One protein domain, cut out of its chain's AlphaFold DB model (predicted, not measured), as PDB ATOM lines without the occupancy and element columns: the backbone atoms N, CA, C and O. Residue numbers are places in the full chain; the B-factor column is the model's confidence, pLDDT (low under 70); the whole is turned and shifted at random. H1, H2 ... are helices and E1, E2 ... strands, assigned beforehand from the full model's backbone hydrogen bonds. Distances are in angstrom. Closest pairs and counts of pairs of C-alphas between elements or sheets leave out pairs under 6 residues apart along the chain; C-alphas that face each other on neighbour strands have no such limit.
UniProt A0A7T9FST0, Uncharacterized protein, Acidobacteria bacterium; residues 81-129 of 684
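AT A GLANCE: This is residues 81 to 129 of the 684 residues of an uncharacterized protein of Acidobacteria bacterium (UniProt A0A7T9FST0). A helical hairpin of H2 and H3, two helices side by side, makes one end of a small body, and a hairpin of two short strands, E1 and E2, makes the other end, with H3 the helix nearer to the strands. The short helix H1 comes near H3 and the strand hairpin with its last residue, Leu 85, and the link of residues 86 to 95 leads from there across to the first residue of H2. The printed part has 49 residues, with three named helices followed by two named strands in the order H1, H2, H3, E1, E2; the class is mixed, helices and strands, and the two strands form an antiparallel sheet of order E1 - E2. The whole is compact and rounded, with a radius of gyration of the C-alphas of 9.8 A and spans of 24 by 20 by 18 A.

IN THESE COORDINATES: H1 is residues 81 to 85, 6.0 A from first to last C-alpha, and begins with C-alpha 81 at (240.531, 261.584, 199.607). H2 is residues 96 to 106, 15.7 A long, with C-alpha 96 at (241.617, 255.890, 219.284). H3 is residues 108 to 115, 10.4 A long. E1 is residues 119 to 121, 6.5 A long. E2 is residues 124 to 128, 12.5 A long, and ends with C-alpha 128 at (251.890, 268.674, 213.265).

HOW THE PARTS SIT: H1 is close to H3 but not clearly touching it; their closest C-alphas, those of Leu 85 and Leu 110, are 6.6 A apart. H1 and H2 are only just apart, at 8.4 A. H2 and H3 touch, their closest C-alphas being those of Asn 104 and Arg 111 at 5.0 A. They form a helical hairpin at a shallow tilt of 20 degrees, opposite ways. In H1, H2 and H3 every O i to N i+4 pair is within hydrogen-bond range. The closest C-alphas of H3 and E2, those of Thr 113 and Ile 127, are 7.0 A apart. E1 and E2 are an antiparallel hairpin, with 145 degrees between their directions; C-alphas 120 and 125 face each other at 4.3 A. N 126 and O 119, at 2.8 A, and N 121 and O 124, at 2.9 A, are within hydrogen-bond range. H2 is apart from both E1 and E2.

THE WHOLE: The two C-alphas farthest apart, those of Gly 93 and Lys 129, are 26.5 A from each other. The printed part has no cut. The links H2 to H3, H3 to E1 and E1 to E2 are tight, and the link H1 to H2, of 10 residues, is short. The mean pLDDT of the printed part is 74.3, and the model's confidence is low, under 70, in residues 81 to 86, 121 to 124 and 128 to 129.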
ATOM      1  N   ALA A  81     239.532 261.431 198.557       60.16
ATOM      2  CA  ALA A  81     240.531 261.584 199.607       60.16
ATOM      3  C   ALA A  81     240.254 262.826 200.468       60.16
ATOM      4  O   ALA A  81     240.278 262.710 201.685       60.16
ATOM      5  N   ASP A  82     239.889 263.964 199.872       64.75
ATOM      6  CA  ASP A  82     239.578 265.201 200.608       64.75
ATOM      7  C   ASP A  82     238.298 265.047 201.446       64.75
ATOM      8  O   ASP A  82     238.234 265.484 202.597       64.75
ATOM      9  N   LEU A  83     237.304 264.333 200.898       65.88
ATOM     10  CA  LEU A  83     236.067 263.979 201.603       65.88
ATOM     11  C   LEU A  83     236.284 263.002 202.774       65.88
ATOM     12  O   LEU A  83     235.507 263.009 203.729       65.88
ATOM     13  N   GLU A  84     237.310 262.148 202.710       69.69
ATOM     14  CA  GLU A  84     237.688 261.251 203.810       69.69
ATOM     15  C   GLU A  84     238.693 261.902 204.787       69.69
ATOM     16  O   GLU A  84     238.702 261.537 205.963       69.69
ATOM     17  N   LEU A  85     239.476 262.898 204.346       69.94
ATOM     18  CA  LEU A  85     240.377 263.709 205.177       69.94
ATOM     19  C   LEU A  85     239.626 264.692 206.073       69.94
ATOM     20  O   LEU A  85     240.003 264.865 207.224       69.94
ATOM     21  N   SER A  86     238.555 265.329 205.608       67.50
ATOM     22  CA  SER A  86     237.784 266.243 206.465       67.50
ATOM     23  C   SER A  86     237.105 265.536 207.646       67.50
ATOM     24  O   SER A  86     236.930 266.129 208.708       67.50
ATOM     25  N   LYS A  87     236.751 264.255 207.470       71.69
ATOM     26  CA  LYS A  87     236.149 263.382 208.489       71.69
ATOM     27  C   LYS A  87     237.210 262.614 209.306       71.69
ATOM     28  O   LYS A  87     236.882 261.630 209.964       71.69
ATOM     29  N   LEU A  88     238.473 263.066 209.300       77.38
ATOM     30  CA  LEU A  88     239.585 262.468 210.058       77.38
ATOM     31  C   LEU A  88     239.337 262.453 211.575       77.38
ATOM     32  O   LEU A  88     239.649 261.460 212.230       77.38
ATOM     33  N   ASP A  89     238.738 263.515 212.119       74.06
ATOM     34  CA  ASP A  89     238.397 263.637 213.546       74.06
ATOM     35  C   ASP A  89     237.014 263.048 213.906       74.06
ATOM     36  O   ASP A  89     236.655 262.978 215.085       74.06
ATOM     37  N   ASP A  90     236.232 262.592 212.919       77.62
ATOM     38  CA  ASP A  90     234.885 262.054 213.140       77.62
ATOM     39  C   ASP A  90     234.934 260.600 213.634       77.62
ATOM     40  O   ASP A  90     234.935 259.624 212.879       77.62
ATOM     41  N   THR A  91     235.040 260.458 214.954       73.25
ATOM     42  CA  THR A  91     235.242 259.154 215.596       73.25
ATOM     43  C   THR A  91     234.007 258.248 215.616       73.25
ATOM     44  O   THR A  91     234.183 257.063 215.884       73.25
ATOM     45  N   ASP A  92     232.778 258.736 215.392       73.75
ATOM     46  CA  ASP A  92     231.515 258.027 215.725       73.75
ATOM     47  C   ASP A  92     231.509 257.379 217.142       73.75
ATOM     48  O   ASP A  92     230.845 256.369 217.387       73.75
ATOM     49  N   GLY A  93     232.299 257.897 218.093       73.12
ATOM     50  CA  GLY A  93     232.464 257.299 219.427       73.12
ATOM     51  C   GLY A  93     233.372 256.056 219.502       73.12
ATOM     52  O   GLY A  93     233.446 255.431 220.563       73.12
ATOM     53  N   ARG A  94     234.086 255.700 218.424       80.94
ATOM     54  CA  ARG A  94     235.170 254.692 218.420       80.94
ATOM     55  C   ARG A  94     236.306 255.119 219.354       80.94
ATOM     56  O   ARG A  94     236.609 256.307 219.464       80.94
ATOM     57  N   ASN A  95     237.014 254.169 219.971       82.38
ATOM     58  CA  ASN A  95     238.259 254.511 220.674       82.38
ATOM     59  C   ASN A  95     239.413 254.795 219.688       82.38
ATOM     60  O   ASN A  95     239.356 254.410 218.523       82.38
ATOM     61  N   ARG A  96     240.492 255.454 220.146       77.81
ATOM     62  CA  ARG A  96     241.617 255.890 219.284       77.81
ATOM     63  C   ARG A  96     242.213 254.755 218.439       77.81
ATOM     64  O   ARG A  96     242.545 254.970 217.278       77.81
ATOM     65  N   SER A  97     242.334 253.555 219.008       77.25
ATOM     66  CA  SER A  97     242.831 252.361 218.310       77.25
ATOM     67  C   SER A  97     241.843 251.820 217.272       77.25
ATOM     68  O   SER A  97     242.256 251.441 216.176       77.25
ATOM     69  N   GLU A  98     240.544 251.814 217.573       80.88
ATOM     70  CA  GLU A  98     239.493 251.437 216.619       80.88
ATOM     71  C   GLU A  98     239.388 252.446 215.477       80.88
ATOM     72  O   GLU A  98     239.264 252.042 214.325       80.88
ATOM     73  N   HIS A  99     239.496 253.743 215.776       83.19
ATOM     74  CA  HIS A  99     239.434 254.809 214.781       83.19
ATOM     75  C   HIS A  99     240.645 254.791 213.845       83.19
ATOM     76  O   HIS A  99     240.471 254.754 212.632       83.19
ATOM     77  N   ALA A 100     241.867 254.667 214.375       76.88
ATOM     78  CA  ALA A 100     243.055 254.443 213.547       76.88
ATOM     79  C   ALA A 100     242.925 253.171 212.680       76.88
ATOM     80  O   ALA A 100     243.244 253.196 211.491       76.88
ATOM     81  N   SER A 101     242.381 252.074 213.227       80.62
ATOM     82  CA  SER A 101     242.128 250.844 212.452       80.62
ATOM     83  C   SER A 101     241.065 251.031 211.358       80.62
ATOM     84  O   SER A 101     241.193 250.474 210.268       80.62
ATOM     85  N   PHE A 102     240.032 251.832 211.625       82.31
ATOM     86  CA  PHE A 102     238.964 252.183 210.688       82.31
ATOM     87  C   PHE A 102     239.480 253.072 209.552       82.31
ATOM     88  O   PHE A 102     239.258 252.741 208.385       82.31
ATOM     89  N   LEU A 103     240.251 254.118 209.862       81.69
ATOM     90  CA  LEU A 103     240.927 254.953 208.866       81.69
ATOM     91  C   LEU A 103     241.869 254.105 207.997       81.69
ATOM     92  O   LEU A 103     241.779 254.159 206.773       81.69
ATOM     93  N   ASN A 104     242.663 253.218 208.609       80.19
ATOM     94  CA  ASN A 104     243.539 252.273 207.905       80.19
ATOM     95  C   ASN A 104     242.782 251.318 206.959       80.19
ATOM     96  O   ASN A 104     243.356 250.850 205.980       80.19
ATOM     97  N   SER A 105     241.505 251.018 207.227       76.69
ATOM     98  CA  SER A 105     240.665 250.201 206.333       76.69
ATOM     99  C   SER A 105     240.149 250.955 205.099       76.69
ATOM    100  O   SER A 105     239.694 250.323 204.146       76.69
ATOM    101  N   ARG A 106     240.237 252.294 205.105       75.94
ATOM    102  CA  ARG A 106     239.933 253.164 203.962       75.94
ATOM    103  C   ARG A 106     241.203 253.552 203.206       75.94
ATOM    104  O   ARG A 106     241.290 253.337 202.001       75.94
ATOM    105  N   SER A 107     242.197 254.081 203.917       77.38
ATOM    106  CA  SER A 107     243.501 254.454 203.367       77.38
ATOM    107  C   SER A 107     244.569 254.506 204.457       77.38
ATOM    108  O   SER A 107     244.363 255.084 205.527       77.38
ATOM    109  N   GLN A 108     245.750 253.963 204.160       77.44
ATOM    110  CA  GLN A 108     246.913 254.069 205.041       77.44
ATOM    111  C   GLN A 108     247.302 255.539 205.290       77.44
ATOM    112  O   GLN A 108     247.611 255.902 206.417       77.44
ATOM    113  N   PHE A 109     247.178 256.415 204.286       78.38
ATOM    114  CA  PHE A 109     247.495 257.842 204.424       78.38
ATOM    115  C   PHE A 109     246.622 258.554 205.473       78.38
ATOM    116  O   PHE A 109     247.129 259.374 206.238       78.38
ATOM    117  N   LEU A 110     245.331 258.208 205.566       76.56
ATOM    118  CA  LEU A 110     244.431 258.751 206.594       76.56
ATOM    119  C   LEU A 110     244.878 258.315 207.994       76.56
ATOM    120  O   LEU A 110     244.942 259.130 208.912       76.56
ATOM    121  N   ARG A 111     245.227 257.033 208.150       80.19
ATOM    122  CA  ARG A 111     245.753 256.497 209.410       80.19
ATOM    123  C   ARG A 111     247.043 257.206 209.811       80.19
ATOM    124  O   ARG A 111     247.117 257.701 210.931       80.19
ATOM    125  N   ASP A 112     248.015 257.287 208.910       78.50
ATOM    126  CA  ASP A 112     249.322 257.892 209.180       78.50
ATOM    127  C   ASP A 112     249.171 259.388 209.536       78.50
ATOM    128  O   ASP A 112     249.830 259.885 210.450       78.50
ATOM    129  N   THR A 113     248.233 260.096 208.893       77.00
ATOM    130  CA  THR A 113     247.889 261.499 209.204       77.00
ATOM    131  C   THR A 113     247.261 261.651 210.596       77.00
ATOM    132  O   THR A 113     247.661 262.532 211.358       77.00
ATOM    133  N   TYR A 114     246.331 260.769 210.977       80.75
ATOM    134  CA  TYR A 114     245.713 260.764 212.312       80.75
ATOM    135  C   TYR A 114     246.689 260.334 213.422       80.75
ATOM    136  O   TYR A 114     246.706 260.910 214.510       80.75
ATOM    137  N   GLU A 115     247.545 259.339 213.170       80.50
ATOM    138  CA  GLU A 115     248.544 258.877 214.142       80.50
ATOM    139  C   GLU A 115     249.640 259.933 214.385       80.50
ATOM    140  O   GLU A 115     250.077 260.081 215.530       80.50
ATOM    141  N   ARG A 116     249.966 260.759 213.376       76.12
ATOM    142  CA  ARG A 116     250.765 261.999 213.501       76.12
ATOM    143  C   ARG A 116     250.091 263.122 214.302       76.12
ATOM    144  O   ARG A 116     250.736 264.122 214.602       76.12
ATOM    145  N   GLY A 117     248.816 262.976 214.665       73.50
ATOM    146  CA  GLY A 117     248.045 264.015 215.349       73.50
ATOM    147  C   GLY A 117     247.533 265.115 214.419       73.50
ATOM    148  O   GLY A 117     247.291 266.227 214.883       73.50
ATOM    149  N   GLY A 118     247.388 264.824 213.120       76.44
ATOM    150  CA  GLY A 118     246.670 265.692 212.196       76.44
ATOM    151  C   GLY A 118     245.213 265.864 212.624       76.44
ATOM    152  O   GLY A 118     244.567 264.888 212.994       76.44
ATOM    153  N   THR A 119     244.718 267.100 212.577       77.06
ATOM    154  CA  THR A 119     243.327 267.463 212.913       77.06
ATOM    155  C   THR A 119     242.773 268.425 211.867       77.06
ATOM    156  O   THR A 119     243.536 269.203 211.291       77.06
ATOM    157  N   VAL A 120     241.466 268.404 211.611       72.12
ATOM    158  CA  VAL A 120     240.812 269.314 210.661       72.12
ATOM    159  C   VAL A 120     240.007 270.366 211.408       72.12
ATOM    160  O   VAL A 120     239.043 270.066 212.109       72.12
ATOM    161  N   GLN A 121     240.373 271.633 211.221       66.06
ATOM    162  CA  GLN A 121     239.665 272.773 211.798       66.06
ATOM    163  C   GLN A 121     239.172 273.684 210.676       66.06
ATOM    164  O   GLN A 121     239.964 274.257 209.933       66.06
ATOM    165  N   ASN A 122     237.849 273.824 210.557       57.31
ATOM    166  CA  ASN A 122     237.179 274.691 209.578       57.31
ATOM    167  C   ASN A 122     237.623 274.459 208.114       57.31
ATOM    168  O   ASN A 122     237.795 275.415 207.365       57.31
ATOM    169  N   GLY A 123     237.835 273.198 207.718       59.97
ATOM    170  CA  GLY A 123     238.307 272.825 206.374       59.97
ATOM    171  C   GLY A 123     239.830 272.869 206.186       59.97
ATOM    172  O   GLY A 123     240.325 272.401 205.168       59.97
ATOM    173  N   VAL A 124     240.596 273.355 207.169       67.50
ATOM    174  CA  VAL A 124     242.064 273.295 207.139       67.50
ATOM    175  C   VAL A 124     242.536 272.051 207.882       67.50
ATOM    176  O   VAL A 124     242.326 271.927 209.090       67.50
ATOM    177  N   LEU A 125     243.207 271.148 207.173       73.06
ATOM    178  CA  LEU A 125     243.956 270.047 207.763       73.06
ATOM    179  C   LEU A 125     245.266 270.594 208.341       73.06
ATOM    180  O   LEU A 125     246.140 271.076 207.621       73.06
ATOM    181  N   ILE A 126     245.387 270.520 209.662       76.19
ATOM    182  CA  ILE A 126     246.552 270.938 210.434       76.19
ATOM    183  C   ILE A 126     247.307 269.672 210.829       76.19
ATOM    184  O   ILE A 126     246.917 268.987 211.775       76.19
ATOM    185  N   ILE A 127     248.388 269.359 210.114       77.75
ATOM    186  CA  ILE A 127     249.291 268.259 210.469       77.75
ATOM    187  C   ILE A 127     250.426 268.846 211.319       77.75
ATOM    188  O   ILE A 127     251.139 269.737 210.845       77.75
ATOM    189  N   PRO A 128     250.646 268.392 212.566       69.56
ATOM    190  CA  PRO A 128     251.890 268.674 213.265       69.56
ATOM    191  C   PRO A 128     253.031 268.122 212.413       69.56
ATOM    192  O   PRO A 128     253.051 266.922 212.124       69.56
ATOM    193  N   LYS A 129     253.981 268.963 211.987       57.94
ATOM    194  CA  LYS A 129     255.189 268.413 211.372       57.94
ATOM    195  C   LYS A 129     255.866 267.571 212.441       57.94
ATOM    196  O   LYS A 129     256.034 268.038 213.569       57.94
TER     197      LYS A 129